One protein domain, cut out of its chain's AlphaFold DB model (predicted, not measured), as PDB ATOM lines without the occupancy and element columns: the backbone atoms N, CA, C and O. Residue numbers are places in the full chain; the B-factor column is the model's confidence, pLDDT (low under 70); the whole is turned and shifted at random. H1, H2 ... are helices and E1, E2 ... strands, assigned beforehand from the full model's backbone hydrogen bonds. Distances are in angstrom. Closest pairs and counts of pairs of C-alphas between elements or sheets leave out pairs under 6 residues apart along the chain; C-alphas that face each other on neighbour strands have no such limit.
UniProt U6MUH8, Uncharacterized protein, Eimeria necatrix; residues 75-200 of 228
ATOM      1  N   PRO A  75      -4.279  42.115 -12.770       87.00
ATOM      2  CA  PRO A  75      -3.662  42.235 -11.461       87.00
ATOM      3  C   PRO A  75      -3.615  43.692 -10.999       87.00
ATOM      4  O   PRO A  75      -3.262  44.603 -11.755       87.00
ATOM      5  N   ASN A  76      -3.864  43.888  -9.709       88.38
ATOM      6  CA  ASN A  76      -3.906  45.221  -9.110       88.38
ATOM      7  C   ASN A  76      -2.523  45.702  -8.620       88.38
ATOM      8  O   ASN A  76      -2.365  46.850  -8.210       88.38
ATOM      9  N   LEU A  77      -1.510  44.832  -8.672       90.62
ATOM     10  CA  LEU A  77      -0.121  45.096  -8.298       90.62
ATOM     11  C   LEU A  77       0.805  44.228  -9.155       90.62
ATOM     12  O   LEU A  77       0.500  43.063  -9.413       90.62
ATOM     13  N   ILE A  78       1.943  44.776  -9.587       91.88
ATOM     14  CA  ILE A  78       2.943  44.016 -10.347       91.88
ATOM     15  C   ILE A  78       4.226  43.879  -9.534       91.88
ATOM     16  O   ILE A  78       4.837  44.873  -9.142       91.88
ATOM     17  N   ILE A  79       4.663  42.635  -9.346       92.56
ATOM     18  CA  ILE A  79       5.950  42.302  -8.734       92.56
ATOM     19  C   ILE A  79       6.912  41.890  -9.842       92.56
ATOM     20  O   ILE A  79       6.611  41.005 -10.644       92.56
ATOM     21  N   ALA A  80       8.084  42.516  -9.885       90.75
ATOM     22  CA  ALA A  80       9.128  42.176 -10.836       90.75
ATOM     23  C   ALA A  80      10.473  42.025 -10.126       90.75
ATOM     24  O   ALA A  80      10.855  42.859  -9.310       90.75
ATOM     25  N   ASN A  81      11.202  40.959 -10.460       88.19
ATOM     26  CA  ASN A  81      12.532  40.691  -9.923       88.19
ATOM     27  C   ASN A  81      13.578  40.733 -11.042       88.19
ATOM     28  O   ASN A  81      13.410  40.069 -12.069       88.19
ATOM     29  N   SER A  82      14.667  41.474 -10.835       83.69
ATOM     30  CA  SER A  82      15.828  41.536 -11.722       83.69
ATOM     31  C   SER A  82      15.459  41.777 -13.188       83.69
ATOM     32  O   SER A  82      14.956  42.845 -13.536       83.69
ATOM     33  N   ILE A  83      15.676  40.785 -14.051       82.56
ATOM     34  CA  ILE A  83      15.339  40.792 -15.480       82.56
ATOM     35  C   ILE A  83      13.846  41.049 -15.741       82.56
ATOM     36  O   ILE A  83      13.485  41.628 -16.768       82.56
ATOM     37  N   GLY A  84      12.968  40.640 -14.821       85.44
ATOM     38  CA  GLY A  84      11.533  40.903 -14.910       85.44
ATOM     39  C   GLY A  84      11.227  42.396 -15.040       85.44
ATOM     40  O   GLY A  84      10.289  42.771 -15.741       85.44
ATOM     41  N   CYS A  85      12.065  43.253 -14.453       87.00
ATOM     42  CA  CYS A  85      11.924  44.702 -14.540       87.00
ATOM     43  C   CYS A  85      12.145  45.202 -15.977       87.00
ATOM     44  O   CYS A  85      11.339  45.986 -16.478       87.00
ATOM     45  N   SER A  86      13.151  44.687 -16.698       84.94
ATOM     46  CA  SER A  86      13.332  44.980 -18.131       84.94
ATOM     47  C   SER A  86      12.093  44.640 -18.956       84.94
ATOM     48  O   SER A  86      11.731  45.391 -19.862       84.94
ATOM     49  N   ILE A  87      11.425  43.521 -18.664       87.25
ATOM     50  CA  ILE A  87      10.201  43.130 -19.374       87.25
ATOM     51  C   ILE A  87       9.072  44.106 -19.033       87.25
ATOM     52  O   ILE A  87       8.448  44.646 -19.946       87.25
ATOM     53  N   LEU A  88       8.867  44.386 -17.742       88.50
ATOM     54  CA  LEU A  88       7.838  45.289 -17.225       88.50
ATOM     55  C   LEU A  88       7.876  46.671 -17.889       88.50
ATOM     56  O   LEU A  88       6.842  47.173 -18.325       88.50
ATOM     57  N   PHE A  89       9.058  47.271 -18.043       85.06
ATOM     58  CA  PHE A  89       9.180  48.598 -18.655       85.06
ATOM     59  C   PHE A  89       8.845  48.643 -20.150       85.06
ATOM     60  O   PHE A  89       8.607  49.723 -20.689       85.06
ATOM     61  N   ASN A  90       8.792  47.492 -20.824       82.25
ATOM     62  CA  ASN A  90       8.340  47.389 -22.211       82.25
ATOM     63  C   ASN A  90       6.836  47.075 -22.329       82.25
ATOM     64  O   ASN A  90       6.297  47.063 -23.438       82.25
ATOM     65  N   LEU A  91       6.135  46.847 -21.211       82.81
ATOM     66  CA  LEU A  91       4.704  46.560 -21.213       82.81
ATOM     67  C   LEU A  91       3.857  47.826 -21.395       82.81
ATOM     68  O   LEU A  91       4.078  48.885 -20.801       82.81
ATOM     69  N   LYS A  92       2.807  47.697 -22.208       82.38
ATOM     70  CA  LYS A  92       1.770  48.722 -22.385       82.38
ATOM     71  C   LYS A  92       0.562  48.396 -21.500       82.38
ATOM     72  O   LYS A  92      -0.498  48.065 -22.013       82.38
ATOM     73  N   VAL A  93       0.748  48.489 -20.186       83.44
ATOM     74  CA  VAL A  93      -0.294  48.248 -19.165       83.44
ATOM     75  C   VAL A  93      -0.840  49.563 -18.582       83.44
ATOM     76  O   VAL A  93      -0.179  50.600 -18.732       83.44
ATOM     77  N   PRO A  94      -2.046  49.578 -17.981       83.62
ATOM     78  CA  PRO A  94      -2.536  50.723 -17.208       83.62
ATOM     79  C   PRO A  94      -1.590  51.081 -16.049       83.62
ATOM     80  O   PRO A  94      -0.628  50.368 -15.758       83.62
ATOM     81  N   LYS A  95      -1.813  52.247 -15.436       83.12
ATOM     82  CA  LYS A  95      -1.016  52.705 -14.292       83.12
ATOM     83  C   LYS A  95      -1.297  51.822 -13.068       83.12
ATOM     84  O   LYS A  95      -2.302  52.013 -12.395       83.12
ATOM     85  N   THR A  96      -0.396  50.885 -12.785       87.50
ATOM     86  CA  THR A  96      -0.519  49.923 -11.676       87.50
ATOM     87  C   THR A  96       0.650  50.081 -10.695       87.50
ATOM     88  O   THR A  96       1.771  50.321 -11.142       87.50
ATOM     89  N   PRO A  97       0.437  49.964  -9.373       91.12
ATOM     90  CA  PRO A  97       1.512  49.961  -8.384       91.12
ATOM     91  C   PRO A  97       2.552  48.862  -8.634       91.12
ATOM     92  O   PRO A  97       2.216  47.760  -9.080       91.12
ATOM     93  N   LEU A  98       3.816  49.172  -8.341       92.94
ATOM     94  CA  LEU A  98       4.961  48.318  -8.640       92.94
ATOM     95  C   LEU A  98       5.777  47.964  -7.393       92.94
ATOM     96  O   LEU A  98       6.129  48.836  -6.601       92.94
ATOM     97  N   LEU A  99       6.178  46.698  -7.306       93.38
ATOM     98  CA  LEU A  99       7.218  46.215  -6.401       93.38
ATOM     99  C   LEU A  99       8.396  45.688  -7.227       93.38
ATOM    100  O   LEU A  99       8.265  44.701  -7.955       93.38
ATOM    101  N   LEU A 100       9.545  46.356  -7.136       91.25
ATOM    102  CA  LEU A 100      10.754  46.020  -7.885       91.25
ATOM    103  C   LEU A 100      11.810  45.434  -6.949       91.25
ATOM    104  O   LEU A 100      12.357  46.138  -6.106       91.25
ATOM    105  N   LEU A 101      12.142  44.161  -7.141       88.62
ATOM    106  CA  LEU A 101      13.204  43.471  -6.412       88.62
ATOM    107  C   LEU A 101      14.479  43.497  -7.266       88.62
ATOM    108  O   LEU A 101      14.512  42.913  -8.348       88.62
ATOM    109  N   SER A 102      15.510  44.214  -6.815       84.62
ATOM    110  CA  SER A 102      16.800  44.400  -7.503       84.62
ATOM    111  C   SER A 102      16.668  44.650  -9.007       84.62
ATOM    112  O   SER A 102      17.038  43.796  -9.815       84.62
ATOM    113  N   PRO A 103      16.106  45.802  -9.412       84.38
ATOM    114  CA  PRO A 103      15.802  46.066 -10.809       84.38
ATOM    115  C   PRO A 103      17.051  45.992 -11.690       84.38
ATOM    116  O   PRO A 103      18.083  46.580 -11.383       84.38
ATOM    117  N   SER A 104      16.924  45.299 -12.822       80.06
ATOM    118  CA  SER A 104      17.873  45.375 -13.932       80.06
ATOM    119  C   SER A 104      17.106  45.840 -15.161       80.06
ATOM    120  O   SER A 104      16.208  45.133 -15.617       80.06
ATOM    121  N   CYS A 105      17.407  47.042 -15.655       73.50
ATOM    122  CA  CYS A 105      16.706  47.668 -16.782       73.50
ATOM    123  C   CYS A 105      17.526  47.600 -18.080       73.50
ATOM    124  O   CYS A 105      16.973  47.718 -19.177       73.50
ATOM    125  N   ALA A 106      18.840  47.394 -17.970       69.25
ATOM    126  CA  ALA A 106      19.745  47.180 -19.094       69.25
ATOM    127  C   ALA A 106      19.679  45.754 -19.676       69.25
ATOM    128  O   ALA A 106      20.100  45.532 -20.813       69.25
ATOM    129  N   ALA A 107      19.132  44.781 -18.938       65.06
ATOM    130  CA  ALA A 107      19.046  43.401 -19.410       65.06
ATOM    131  C   ALA A 107      18.216  43.306 -20.706       65.06
ATOM    132  O   ALA A 107      17.152  43.920 -20.815       65.06
ATOM    133  N   PHE A 108      18.698  42.520 -21.676       62.28
ATOM    134  CA  PHE A 108      18.101  42.299 -23.008       62.28
ATOM    135  C   PHE A 108      18.087  43.509 -23.953       62.28
ATOM    136  O   PHE A 108      17.602  43.393 -25.084       62.28
ATOM    137  N   ARG A 109      18.645  44.656 -23.547       66.06
ATOM    138  CA  ARG A 109      18.761  45.822 -24.424       66.06
ATOM    139  C   ARG A 109      20.090  45.796 -25.182       66.06
ATOM    140  O   ARG A 109      21.137  45.623 -24.566       66.06
ATOM    141  N   PRO A 110      20.083  45.993 -26.513       59.34
ATOM    142  CA  PRO A 110      21.322  46.211 -27.251       59.34
ATOM    143  C   PRO A 110      22.003  47.485 -26.735       59.34
ATOM    144  O   PRO A 110      21.311  48.430 -26.359       59.34
ATOM    145  N   ALA A 111      23.338  47.541 -26.763       56.66
ATOM    146  CA  ALA A 111      24.119  48.658 -26.214       56.66
ATOM    147  C   ALA A 111      23.641  50.044 -26.703       56.66
ATOM    148  O   ALA A 111      23.556  50.983 -25.919       56.66
ATOM    149  N   ALA A 112      23.213  50.149 -27.966       46.81
ATOM    150  CA  ALA A 112      22.650  51.377 -28.536       46.81
ATOM    151  C   ALA A 112      21.275  51.782 -27.951       46.81
ATOM    152  O   ALA A 112      20.958  52.964 -27.884       46.81
ATOM    153  N   ALA A 113      20.455  50.821 -27.511       55.38
ATOM    154  CA  ALA A 113      19.151  51.066 -26.882       55.38
ATOM    155  C   ALA A 113      19.215  51.089 -25.345       55.38
ATOM    156  O   ALA A 113      18.245  51.485 -24.699       55.38
ATOM    157  N   ALA A 114      20.343  50.697 -24.747       54.53
ATOM    158  CA  ALA A 114      20.589  50.850 -23.314       54.53
ATOM    159  C   ALA A 114      20.572  52.331 -22.881       54.53
ATOM    160  O   ALA A 114      20.252  52.632 -21.736       54.53
ATOM    161  N   ALA A 115      20.819  53.259 -23.816       45.56
ATOM    162  CA  ALA A 115      20.718  54.702 -23.603       45.56
ATOM    163  C   ALA A 115      19.270  55.224 -23.467       45.56
ATOM    164  O   ALA A 115      19.065  56.358 -23.025       45.56
ATOM    165  N   ALA A 116      18.252  54.433 -23.832       56.75
ATOM    166  CA  ALA A 116      16.857  54.836 -23.681       56.75
ATOM    167  C   ALA A 116      16.471  54.864 -22.193       56.75
ATOM    168  O   ALA A 116      16.315  53.815 -21.557       56.75
ATOM    169  N   LYS A 117      16.309  56.075 -21.646       64.56
ATOM    170  CA  LYS A 117      15.997  56.311 -20.230       64.56
ATOM    171  C   LYS A 117      14.694  55.613 -19.840       64.56
ATOM    172  O   LYS A 117      13.617  55.964 -20.318       64.56
ATOM    173  N   VAL A 118      14.806  54.623 -18.961       77.31
ATOM    174  CA  VAL A 118      13.659  54.065 -18.243       77.31
ATOM    175  C   VAL A 118      13.244  55.067 -17.175       77.31
ATOM    176  O   VAL A 118      14.101  55.677 -16.543       77.31
ATOM    177  N   SER A 119      11.936  55.266 -17.004       83.75
ATOM    178  CA  SER A 119      11.411  56.212 -16.025       83.75
ATOM    179  C   SER A 119      10.307  55.597 -15.180       83.75
ATOM    180  O   SER A 119       9.436  54.891 -15.697       83.75
ATOM    181  N   LEU A 120      10.327  55.924 -13.887       85.94
ATOM    182  CA  LEU A 120       9.269  55.582 -12.943       85.94
ATOM    183  C   LEU A 120       8.097  56.569 -12.944       85.94
ATOM    184  O   LEU A 120       7.050  56.260 -12.393       85.94
ATOM    185  N   ARG A 121       8.216  57.719 -13.619       85.38
ATOM    186  CA  ARG A 121       7.227  58.814 -13.580       85.38
ATOM    187  C   ARG A 121       5.807  58.414 -13.992       85.38
ATOM    188  O   ARG A 121       4.851  59.096 -13.639       85.38
ATOM    189  N   ARG A 122       5.673  57.355 -14.795       84.00
ATOM    190  CA  ARG A 122       4.379  56.849 -15.276       84.00
ATOM    191  C   ARG A 122       3.628  56.038 -14.216       84.00
ATOM    192  O   ARG A 122       2.420  55.866 -14.359       84.00
ATOM    193  N   TRP A 123       4.324  55.510 -13.217       87.62
ATOM    194  CA  TRP A 123       3.757  54.581 -12.250       87.62
ATOM    195  C   TRP A 123       3.266  55.331 -11.008       87.62
ATOM    196  O   TRP A 123       3.916  56.289 -10.595       87.62
ATOM    197  N   PRO A 124       2.120  54.928 -10.431       87.31
ATOM    198  CA  PRO A 124       1.490  55.650  -9.329       87.31
ATOM    199  C   PRO A 124       2.288  55.512  -8.031       87.31
ATOM    200  O   PRO A 124       2.547  56.493  -7.351       87.31
ATOM    201  N   TYR A 125       2.732  54.298  -7.708       91.94
ATOM    202  CA  TYR A 125       3.604  54.046  -6.571       91.94
ATOM    203  C   TYR A 125       4.583  52.924  -6.903       91.94
ATOM    204  O   TYR A 125       4.191  51.932  -7.521       91.94
ATOM    205  N   THR A 126       5.852  53.086  -6.534       92.50
ATOM    206  CA  THR A 126       6.900  52.082  -6.755       92.50
ATOM    207  C   THR A 126       7.748  51.881  -5.502       92.50
ATOM    208  O   THR A 126       8.456  52.795  -5.082       92.50
ATOM    209  N   LEU A 127       7.754  50.668  -4.956       93.00
ATOM    210  CA  LEU A 127       8.731  50.255  -3.950       93.00
ATOM    211  C   LEU A 127       9.889  49.538  -4.646       93.00
ATOM    212  O   LEU A 127       9.685  48.561  -5.368       93.00
ATOM    213  N   VAL A 128      11.104  50.039  -4.451       91.19
ATOM    214  CA  VAL A 128      12.332  49.430  -4.960       91.19
ATOM    215  C   VAL A 128      13.083  48.826  -3.790       91.19
ATOM    216  O   VAL A 128      13.492  49.544  -2.885       91.19
ATOM    217  N   VAL A 129      13.294  47.517  -3.833       89.38
ATOM    218  CA  VAL A 129      14.034  46.774  -2.815       89.38
ATOM    219  C   VAL A 129      15.385  46.363  -3.392       89.38
ATOM    220  O   VAL A 129      15.462  45.674  -4.413       89.38
ATOM    221  N   LEU A 130      16.464  46.787  -2.745       85.69
ATOM    222  CA  LEU A 130      17.841  46.430  -3.068       85.69
ATOM    223  C   LEU A 130      18.437  45.591  -1.944       85.69
ATOM    224  O   LEU A 130      18.107  45.780  -0.784       85.69
ATOM    225  N   GLN A 131      19.350  44.689  -2.287       77.38
ATOM    226  CA  GLN A 131      20.201  44.016  -1.309       77.38
ATOM    227  C   GLN A 131      21.562  44.712  -1.290       77.38
ATOM    228  O   GLN A 131      22.222  44.812  -2.330       77.38
ATOM    229  N   ALA A 132      21.970  45.196  -0.118       69.44
ATOM    230  CA  ALA A 132      23.334  45.620   0.153       69.44
ATOM    231  C   ALA A 132      24.198  44.364   0.268       69.44
ATOM    232  O   ALA A 132      24.064  43.587   1.208       69.44
ATOM    233  N   GLN A 133      25.062  44.144  -0.720       65.19
ATOM    234  CA  GLN A 133      25.975  43.007  -0.745       65.19
ATOM    235  C   GLN A 133      27.411  43.529  -0.693       65.19
ATOM    236  O   GLN A 133      27.768  44.439  -1.439       65.19
ATOM    237  N   GLN A 134      28.244  42.942   0.168       52.19
ATOM    238  CA  GLN A 134      29.606  43.421   0.446       52.19
ATOM    239  C   GLN A 134      30.635  43.171  -0.675       52.19
ATOM    240  O   GLN A 134      31.772  43.623  -0.558       52.19
ATOM    241  N   GLN A 135      30.304  42.457  -1.758       50.81
ATOM    242  CA  GLN A 135      31.302  42.052  -2.755       50.81
ATOM    243  C   GLN A 135      30.843  42.255  -4.210       50.81
ATOM    244  O   GLN A 135      29.842  41.685  -4.629       50.81
ATOM    245  N   GLN A 136      31.697  42.962  -4.972       54.09
ATOM    246  CA  GLN A 136      31.876  43.006  -6.442       54.09
ATOM    247  C   GLN A 136      31.425  44.271  -7.210       54.09
ATOM    248  O   GLN A 136      30.311  44.770  -7.091       54.09
ATOM    249  N   GLN A 137      32.307  44.724  -8.118       56.00
ATOM    250  CA  GLN A 137      32.145  45.868  -9.039       56.00
ATOM    251  C   GLN A 137      30.877  45.808  -9.911       56.00
ATOM    252  O   GLN A 137      30.324  46.845 -10.272       56.00
ATOM    253  N   GLN A 138      30.379  44.609 -10.237       57.72
ATOM    254  CA  GLN A 138      29.133  44.450 -10.996       57.72
ATOM    255  C   GLN A 138      27.905  44.945 -10.208       57.72
ATOM    256  O   GLN A 138      26.911  45.345 -10.814       57.72
ATOM    257  N   GLN A 139      27.974  44.988  -8.873       63.59
ATOM    258  CA  GLN A 139      26.879  45.432  -8.010       63.59
ATOM    259  C   GLN A 139      26.742  46.957  -7.975       63.59
ATOM    260  O   GLN A 139      25.619  47.458  -7.978       63.59
ATOM    261  N   GLN A 140      27.867  47.686  -8.032       66.81
ATOM    262  CA  GLN A 140      27.879  49.152  -8.106       66.81
ATOM    263  C   GLN A 140      27.027  49.631  -9.286       66.81
ATOM    264  O   GLN A 140      26.183  50.505  -9.137       66.81
ATOM    265  N   SER A 141      27.157  48.956 -10.436       69.69
ATOM    266  CA  SER A 141      26.371  49.276 -11.629       69.69
ATOM    267  C   SER A 141      24.858  49.110 -11.426       69.69
ATOM    268  O   SER A 141      24.090  49.944 -11.903       69.69
ATOM    269  N   LYS A 142      24.420  48.088 -10.673       70.62
ATOM    270  CA  LYS A 142      22.998  47.843 -10.368       70.62
ATOM    271  C   LYS A 142      22.455  48.831  -9.341       70.62
ATOM    272  O   LYS A 142      21.319  49.278  -9.465       70.62
ATOM    273  N   PHE A 143      23.260  49.170  -8.337       77.31
ATOM    274  CA  PHE A 143      22.904  50.180  -7.346       77.31
ATOM    275  C   PHE A 143      22.753  51.556  -8.002       77.31
ATOM    276  O   PHE A 143      21.721  52.205  -7.840       77.31
ATOM    277  N   ASP A 144      23.721  51.953  -8.829       79.56
ATOM    278  CA  ASP A 144      23.675  53.201  -9.589       79.56
ATOM    279  C   ASP A 144      22.492  53.229 -10.565       79.56
ATOM    280  O   ASP A 144      21.851  54.265 -10.741       79.56
ATOM    281  N   GLU A 145      22.177  52.100 -11.208       78.19
ATOM    282  CA  GLU A 145      21.016  51.964 -12.091       78.19
ATOM    283  C   GLU A 145      19.699  52.135 -11.323       78.19
ATOM    284  O   GLU A 145      18.832  52.896 -11.756       78.19
ATOM    285  N   ALA A 146      19.557  51.491 -10.163       80.81
ATOM    286  CA  ALA A 146      18.380  51.623  -9.311       80.81
ATOM    287  C   ALA A 146      18.234  53.041  -8.738       80.81
ATOM    288  O   ALA A 146      17.133  53.592  -8.731       80.81
ATOM    289  N   LEU A 147      19.336  53.671  -8.327       84.00
ATOM    290  CA  LEU A 147      19.335  55.048  -7.841       84.00
ATOM    291  C   LEU A 147      18.919  56.022  -8.950       84.00
ATOM    292  O   LEU A 147      18.024  56.843  -8.744       84.00
ATOM    293  N   LYS A 148      19.495  55.885 -10.152       84.69
ATOM    294  CA  LYS A 148      19.085  56.658 -11.336       84.69
ATOM    295  C   LYS A 148      17.612  56.444 -11.659       84.69
ATOM    296  O   LYS A 148      16.928  57.393 -12.022       84.69
ATOM    297  N   LEU A 149      17.111  55.219 -11.520       84.62
ATOM    298  CA  LEU A 149      15.709  54.901 -11.763       84.62
ATOM    299  C   LEU A 149      14.792  55.617 -10.757       84.62
ATOM    300  O   LEU A 149      13.814  56.241 -11.168       84.62
ATOM    301  N   ILE A 150      15.130  55.612  -9.468       86.62
ATOM    302  CA  ILE A 150      14.359  56.295  -8.415       86.62
ATOM    303  C   ILE A 150      14.380  57.811  -8.585       86.62
ATOM    304  O   ILE A 150      13.347  58.450  -8.404       86.62
ATOM    305  N   GLN A 151      15.498  58.381  -9.037       86.50
ATOM    306  CA  GLN A 151      15.593  59.807  -9.373       86.50
ATOM    307  C   GLN A 151      14.624  60.238 -10.486       86.50
ATOM    308  O   GLN A 151      14.325  61.422 -10.612       86.50
ATOM    309  N   THR A 152      14.118  59.306 -11.300       87.31
ATOM    310  CA  THR A 152      13.102  59.614 -12.321       87.31
ATOM    311  C   THR A 152      11.660  59.539 -11.814       87.31
ATOM    312  O   THR A 152      10.744  59.840 -12.585       87.31
ATOM    313  N   ALA A 153      11.434  59.086 -10.579       86.56
ATOM    314  CA  ALA A 153      10.107  59.004  -9.983       86.56
ATOM    315  C   ALA A 153       9.588  60.395  -9.588       86.56
ATOM    316  O   ALA A 153      10.364  61.329  -9.382       86.56
ATOM    317  N   GLN A 154       8.267  60.541  -9.465       84.69
ATOM    318  CA  GLN A 154       7.704  61.754  -8.874       84.69
ATOM    319  C   GLN A 154       7.976  61.763  -7.358       84.69
ATOM    320  O   GLN A 154       7.945  60.696  -6.734       84.69
ATOM    321  N   PRO A 155       8.216  62.929  -6.736       82.88
ATOM    322  CA  PRO A 155       8.365  63.017  -5.285       82.88
ATOM    323  C   PRO A 155       7.180  62.363  -4.560       82.88
ATOM    324  O   PRO A 155       6.030  62.612  -4.904       82.88
ATOM    325  N   GLY A 156       7.456  61.484  -3.593       81.31
ATOM    326  CA  GLY A 156       6.425  60.762  -2.832       81.31
ATOM    327  C   GLY A 156       5.775  59.566  -3.548       81.31
ATOM    328  O   GLY A 156       5.017  58.836  -2.917       81.31
ATOM    329  N   SER A 157       6.090  59.320  -4.826       85.31
ATOM    330  CA  SER A 157       5.603  58.151  -5.591       85.31
ATOM    331  C   SER A 157       6.546  56.941  -5.535       85.31
ATOM    332  O   SER A 157       6.260  55.897  -6.121       85.31
ATOM    333  N   SER A 158       7.689  57.055  -4.854       90.44
ATOM    334  CA  SER A 158       8.659  55.969  -4.749       90.44
ATOM    335  C   SER A 158       9.273  55.851  -3.360       90.44
ATOM    336  O   SER A 158       9.393  56.831  -2.624       90.44
ATOM    337  N   ARG A 159       9.675  54.627  -3.012       91.06
ATOM    338  CA  ARG A 159      10.431  54.300  -1.799       91.06
ATOM    339  C   ARG A 159      11.585  53.371  -2.167       91.06
ATOM    340  O   ARG A 159      11.404  52.458  -2.972       91.06
ATOM    341  N   LEU A 160      12.761  53.628  -1.598       89.00
ATOM    342  CA  LEU A 160      13.923  52.747  -1.682       89.00
ATOM    343  C   LEU A 160      14.083  52.021  -0.350       89.00
ATOM    344  O   LEU A 160      14.176  52.670   0.690       89.00
ATOM    345  N   GLU A 161      14.159  50.700  -0.394       88.06
ATOM    346  CA  GLU A 161      14.508  49.863   0.745       88.06
ATOM    347  C   GLU A 161      15.805  49.117   0.438       88.06
ATOM    348  O   GLU A 161      15.951  48.527  -0.632       88.06
ATOM    349  N   ILE A 162      16.770  49.190   1.354       85.81
ATOM    350  CA  ILE A 162      18.064  48.524   1.224       85.81
ATOM    351  C   ILE A 162      18.151  47.488   2.338       85.81
ATOM    352  O   ILE A 162      18.117  47.833   3.514       85.81
ATOM    353  N   LEU A 163      18.257  46.224   1.950       82.06
ATOM    354  CA  LEU A 163      18.389  45.088   2.848       82.06
ATOM    355  C   LEU A 163      19.860  44.779   3.061       82.06
ATOM    356  O   LEU A 163      20.549  44.369   2.125       82.06
ATOM    357  N   GLU A 164      20.328  44.925   4.290       74.69
ATOM    358  CA  GLU A 164      21.613  44.383   4.714       74.69
ATOM    359  C   GLU A 164      21.435  42.878   4.930       74.69
ATOM    360  O   GLU A 164      20.828  42.434   5.900       74.69
ATOM    361  N   SER A 165      21.884  42.075   3.965       64.12
ATOM    362  CA  SER A 165      21.841  40.618   4.065       64.12
ATOM    363  C   SER A 165      23.202  40.042   3.723       64.12
ATOM    364  O   SER A 165      23.767  40.343   2.673       64.12
ATOM    365  N   ASP A 166      23.672  39.118   4.558       58.56
ATOM    366  CA  ASP A 166      24.882  38.332   4.300       58.56
ATOM    367  C   ASP A 166      24.726  37.380   3.099       58.56
ATOM    368  O   ASP A 166      25.689  36.759   2.642       58.56
ATOM    369  N   SER A 167      23.507  37.232   2.564       56.44
ATOM    370  CA  SER A 167      23.218  36.334   1.450       56.44
ATOM    371  C   SER A 167      23.145  37.069   0.110       56.44
ATOM    372  O   SER A 167      22.370  37.997  -0.085       56.44
ATOM    373  N   ALA A 168      23.916  36.583  -0.865       54.50
ATOM    374  CA  ALA A 168      24.019  37.125  -2.224       54.50
ATOM    375  C   ALA A 168      22.750  36.974  -3.098       54.50
ATOM    376  O   ALA A 168      22.810  37.112  -4.321       54.50
ATOM    377  N   SER A 169      21.609  36.576  -2.524       61.12
ATOM    378  CA  SER A 169      20.424  36.213  -3.300       61.12
ATOM    379  C   SER A 169      19.117  36.508  -2.570       61.12
ATOM    380  O   SER A 169      18.904  36.069  -1.445       61.12
ATOM    381  N   PHE A 170      18.163  37.100  -3.295       63.56
ATOM    382  CA  PHE A 170      16.748  37.240  -2.912       63.56
ATOM    383  C   PHE A 170      16.008  35.905  -2.683       63.56
ATOM    384  O   PHE A 170      14.818  35.902  -2.392       63.56
ATOM    385  N   LYS A 171      16.681  34.751  -2.789       63.44
ATOM    386  CA  LYS A 171      16.111  33.430  -2.471       63.44
ATOM    387  C   LYS A 171      15.748  33.249  -0.990       63.44
ATOM    388  O   LYS A 171      15.068  32.283  -0.669       63.44
ATOM    389  N   ARG A 172      16.215  34.133  -0.103       66.00
ATOM    390  CA  ARG A 172      15.982  34.081   1.350       66.00
ATOM    391  C   ARG A 172      15.275  35.333   1.886       66.00
ATOM    392  O   ARG A 172      15.617  35.809   2.958       66.00
ATOM    393  N   ILE A 173      14.325  35.893   1.137       75.00
ATOM    394  CA  ILE A 173      13.411  36.892   1.713       75.00
ATOM    395  C   ILE A 173      12.438  36.157   2.641       75.00
ATOM    396  O   ILE A 173      11.891  35.124   2.241       75.00
ATOM    397  N   ALA A 174      12.223  36.666   3.856       80.50
ATOM    398  CA  ALA A 174      11.186  36.131   4.727       80.50
ATOM    399  C   ALA A 174       9.806  36.396   4.109       80.50
ATOM    400  O   ALA A 174       9.551  37.460   3.544       80.50
ATOM    401  N   SER A 175       8.893  35.430   4.207       83.88
ATOM    402  CA  SER A 175       7.527  35.587   3.685       83.88
ATOM    403  C   SER A 175       6.820  36.815   4.254       83.88
ATOM    404  O   SER A 175       6.037  37.451   3.550       83.88
ATOM    405  N   ASP A 176       7.128  37.150   5.504       86.25
ATOM    406  CA  ASP A 176       6.513  38.254   6.233       86.25
ATOM    407  C   ASP A 176       6.963  39.609   5.675       86.25
ATOM    408  O   ASP A 176       6.123  40.478   5.446       86.25
ATOM    409  N   ASP A 177       8.247  39.752   5.333       86.88
ATOM    410  CA  ASP A 177       8.784  40.967   4.705       86.88
ATOM    411  C   ASP A 177       8.150  41.197   3.330       86.88
ATOM    412  O   ASP A 177       7.677  42.289   3.014       86.88
ATOM    413  N   LEU A 178       8.070  40.135   2.517       88.50
ATOM    414  CA  LEU A 178       7.440  40.222   1.201       88.50
ATOM    415  C   LEU A 178       5.964  40.612   1.318       88.50
ATOM    416  O   LEU A 178       5.474  41.412   0.520       88.50
ATOM    417  N   ARG A 179       5.256  40.054   2.303       91.19
ATOM    418  CA  ARG A 179       3.854  40.378   2.557       91.19
ATOM    419  C   ARG A 179       3.689  41.837   2.969       91.19
ATOM    420  O   ARG A 179       2.851  42.517   2.386       91.19
ATOM    421  N   ALA A 180       4.516  42.322   3.892       91.56
ATOM    422  CA  ALA A 180       4.498  43.714   4.327       91.56
ATOM    423  C   ALA A 180       4.744  44.683   3.158       91.56
ATOM    424  O   ALA A 180       4.024  45.669   3.005       91.56
ATOM    425  N   TRP A 181       5.697  44.377   2.270       93.50
ATOM    426  CA  TRP A 181       5.941  45.186   1.071       93.50
ATOM    427  C   TRP A 181       4.769  45.179   0.096       93.50
ATOM    428  O   TRP A 181       4.447  46.212  -0.491       93.50
ATOM    429  N   VAL A 182       4.128  44.027  -0.105       92.94
ATOM    430  CA  VAL A 182       2.953  43.925  -0.978       92.94
ATOM    431  C   VAL A 182       1.787  44.726  -0.404       92.94
ATOM    432  O   VAL A 182       1.153  45.468  -1.152       92.94
ATOM    433  N   GLU A 183       1.530  44.618   0.900       93.06
ATOM    434  CA  GLU A 183       0.486  45.377   1.595       93.06
ATOM    435  C   GLU A 183       0.749  46.890   1.508       93.06
ATOM    436  O   GLU A 183      -0.142  47.646   1.116       93.06
ATOM    437  N   GLU A 184       1.990  47.337   1.735       92.38
ATOM    438  CA  GLU A 184       2.366  48.748   1.588       92.38
ATOM    439  C   GLU A 184       2.130  49.261   0.161       92.38
ATOM    440  O   GLU A 184       1.515  50.314  -0.042       92.38
ATOM    441  N   VAL A 185       2.642  48.538  -0.841       92.94
ATOM    442  CA  VAL A 185       2.537  48.946  -2.247       92.94
ATOM    443  C   VAL A 185       1.083  48.945  -2.697       92.94
ATOM    444  O   VAL A 185       0.687  49.824  -3.465       92.94
ATOM    445  N   TRP A 186       0.283  47.999  -2.208       91.00
ATOM    446  CA  TRP A 186      -1.149  47.961  -2.456       91.00
ATOM    447  C   TRP A 186      -1.847  49.189  -1.882       91.00
ATOM    448  O   TRP A 186      -2.532  49.904  -2.612       91.00
ATOM    449  N   GLU A 187      -1.649  49.479  -0.600       91.25
ATOM    450  CA  GLU A 187      -2.389  50.528   0.093       91.25
ATOM    451  C   GLU A 187      -1.995  51.927  -0.390       91.25
ATOM    452  O   GLU A 187      -2.851  52.717  -0.806       91.25
ATOM    453  N   ARG A 188      -0.688  52.214  -0.451       89.62
ATOM    454  CA  ARG A 188      -0.174  53.492  -0.971       89.62
ATOM    455  C   ARG A 188      -0.441  53.642  -2.460       89.62
ATOM    456  O   ARG A 188      -0.812  54.720  -2.926       89.62
ATOM    457  N   GLY A 189      -0.281  52.557  -3.210       86.75
ATOM    458  CA  GLY A 189      -0.539  52.531  -4.639       86.75
ATOM    459  C   GLY A 189      -1.997  52.800  -4.976       86.75
ATOM    460  O   GLY A 189      -2.273  53.641  -5.829       86.75
ATOM    461  N   ARG A 190      -2.935  52.167  -4.269       87.25
ATOM    462  CA  ARG A 190      -4.373  52.409  -4.426       87.25
ATOM    463  C   ARG A 190      -4.728  53.869  -4.157       87.25
ATOM    464  O   ARG A 190      -5.432  54.475  -4.962       87.25
ATOM    465  N   GLN A 191      -4.218  54.455  -3.073       87.19
ATOM    466  CA  GLN A 191      -4.452  55.866  -2.750       87.19
ATOM    467  C   GLN A 191      -3.945  56.801  -3.862       87.19
ATOM    468  O   GLN A 191      -4.679  57.686  -4.302       87.19
ATOM    469  N   GLN A 192      -2.729  56.566  -4.367       84.44
ATOM    470  CA  GLN A 192      -2.143  57.329  -5.476       84.44
ATOM    471  C   GLN A 192      -2.958  57.191  -6.769       84.44
ATOM    472  O   GLN A 192      -3.205  58.178  -7.459       84.44
ATOM    473  N   VAL A 193      -3.421  55.981  -7.091       85.00
ATOM    474  CA  VAL A 193      -4.249  55.727  -8.278       85.00
ATOM    475  C   VAL A 193      -5.590  56.463  -8.190       85.00
ATOM    476  O   VAL A 193      -6.011  57.082  -9.168       85.00
ATOM    477  N   LEU A 194      -6.245  56.444  -7.027       83.75
ATOM    478  CA  LEU A 194      -7.506  57.160  -6.805       83.75
ATOM    479  C   LEU A 194      -7.325  58.679  -6.940       83.75
ATOM    480  O   LEU A 194      -8.147  59.335  -7.580       83.75
ATOM    481  N   GLN A 195      -6.230  59.234  -6.411       84.00
ATOM    482  CA  GLN A 195      -5.894  60.653  -6.575       84.00
ATOM    483  C   GLN A 195      -5.641  61.015  -8.048       84.00
ATOM    484  O   GLN A 195      -6.184  62.003  -8.542       84.00
ATOM    485  N   GLN A 196      -4.880  60.196  -8.780       80.81
ATOM    486  CA  GLN A 196      -4.613  60.411 -10.210       80.81
ATOM    487  C   GLN A 196      -5.884  60.313 -11.065       80.81
ATOM    488  O   GLN A 196      -6.042  61.058 -12.035       80.81
ATOM    489  N   ALA A 197      -6.819  59.435 -10.695       79.44
ATOM    490  CA  ALA A 197      -8.111  59.330 -11.361       79.44
ATOM    491  C   ALA A 197      -8.994  60.566 -11.134       79.44
ATOM    492  O   ALA A 197      -9.627  61.043 -12.075       79.44
ATOM    493  N   GLN A 198      -9.003  61.126  -9.918       78.50
ATOM    494  CA  GLN A 198      -9.700  62.385  -9.621       78.50
ATOM    495  C   GLN A 198      -9.127  63.564 -10.418       78.50
ATOM    496  O   GLN A 198      -9.867  64.457 -10.823       78.50
ATOM    497  N   GLN A 199      -7.823  63.537 -10.699       77.56
ATOM    498  CA  GLN A 199      -7.127  64.528 -11.523       77.56
ATOM    499  C   GLN A 199      -7.299  64.305 -13.041       77.56
ATOM    500  O   GLN A 199      -6.682  65.015 -13.833       77.56
ATOM    501  N   GLN A 200      -8.137  63.345 -13.462       64.94
ATOM    502  CA  GLN A 200      -8.376  62.966 -14.863       64.94
ATOM    503  C   GLN A 200      -7.100  62.608 -15.648       64.94
ATOM    504  O   GLN A 200      -7.029  62.788 -16.868       64.94
TER     505      GLN A 200
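AT A GLANCE: This is residues 75 to 200 of the 228 residues of an uncharacterized protein of Eimeria necatrix (UniProt U6MUH8). A four-stranded parallel sheet makes the middle layer, with the long helix H3 over one face and the helices H1 and H2 over the other, H1 over E1 and H2 over E3 and E4. A long loop, residues 102 to 125, joins E2 to E3. The printed part has 126 residues, in the order E1 H1 E2 E3 H2 E4 H3, and the sheet's order is E1 E2 E3 E4. Its class is mixed, helices and strands; it is compact, with a radius of gyration of the C-alphas of 14.6 A and spans of 46 by 40 by 24 A.

HOW THE PARTS SIT: Start at E1, residues 78 to 81, an edge strand. Helix H1, residues 83 to 88, lies over E1 at a height over the sheet of 7.1 A, and its closest C-alpha pair with E1 is Ala 80 and Leu 88, 7.2 A. E2, residues 98 to 101, is parallel to E1, with N 80 and O 99 2.9 A apart; E1, H1 and E2 form a strand-helix-strand unit, two parallel neighbour strands with a helix between, and its crossover is right-handed. Next comes E3, residues 126 to 132, parallel to E2, with N 100 and O 127 at 2.8 A. H2, residues 137 to 151, is on the same face as H1, along the strands at 23 degrees to E3 on the local plane; its closest C-alphas to E3 are Phe 143 and Leu 130, 7.6 A. E4, residues 158 to 164, is the other edge strand, parallel to E3, with N 161 and O 128 at 2.8 A; E3, H2 and E4 form a second right-handed unit. H3, residues 175 to 198, is on the opposite face, 7.8 A over the sheet, over E3 and only just over E2, on which 3 of its C-alphas fall; the C-alphas of Leu 127 and Val 185 are 6.6 A apart. Every O i to N i+4 pair is within hydrogen-bond range in H1 and H3, and 9 of 11 in H2.

IN THESE COORDINATES: Find C-alpha 78 at (2.943, 44.016, -10.347), where E1 begins. E3 spans 19.0 A, E4 19.8 A and H2 21.6 A. H3 runs 34.5 A to C-alpha 198 at (-9.700, 62.385, -9.621).

THE WHOLE: The C-alphas of Gln 135 and Gln 200 are farthest apart, 46.5 A. The printed part has no cut, and the link from E2 to E3 is long. Look for pLDDT under 70 at residues 106 to 117, 132 to 141, 165 to 172 and 200.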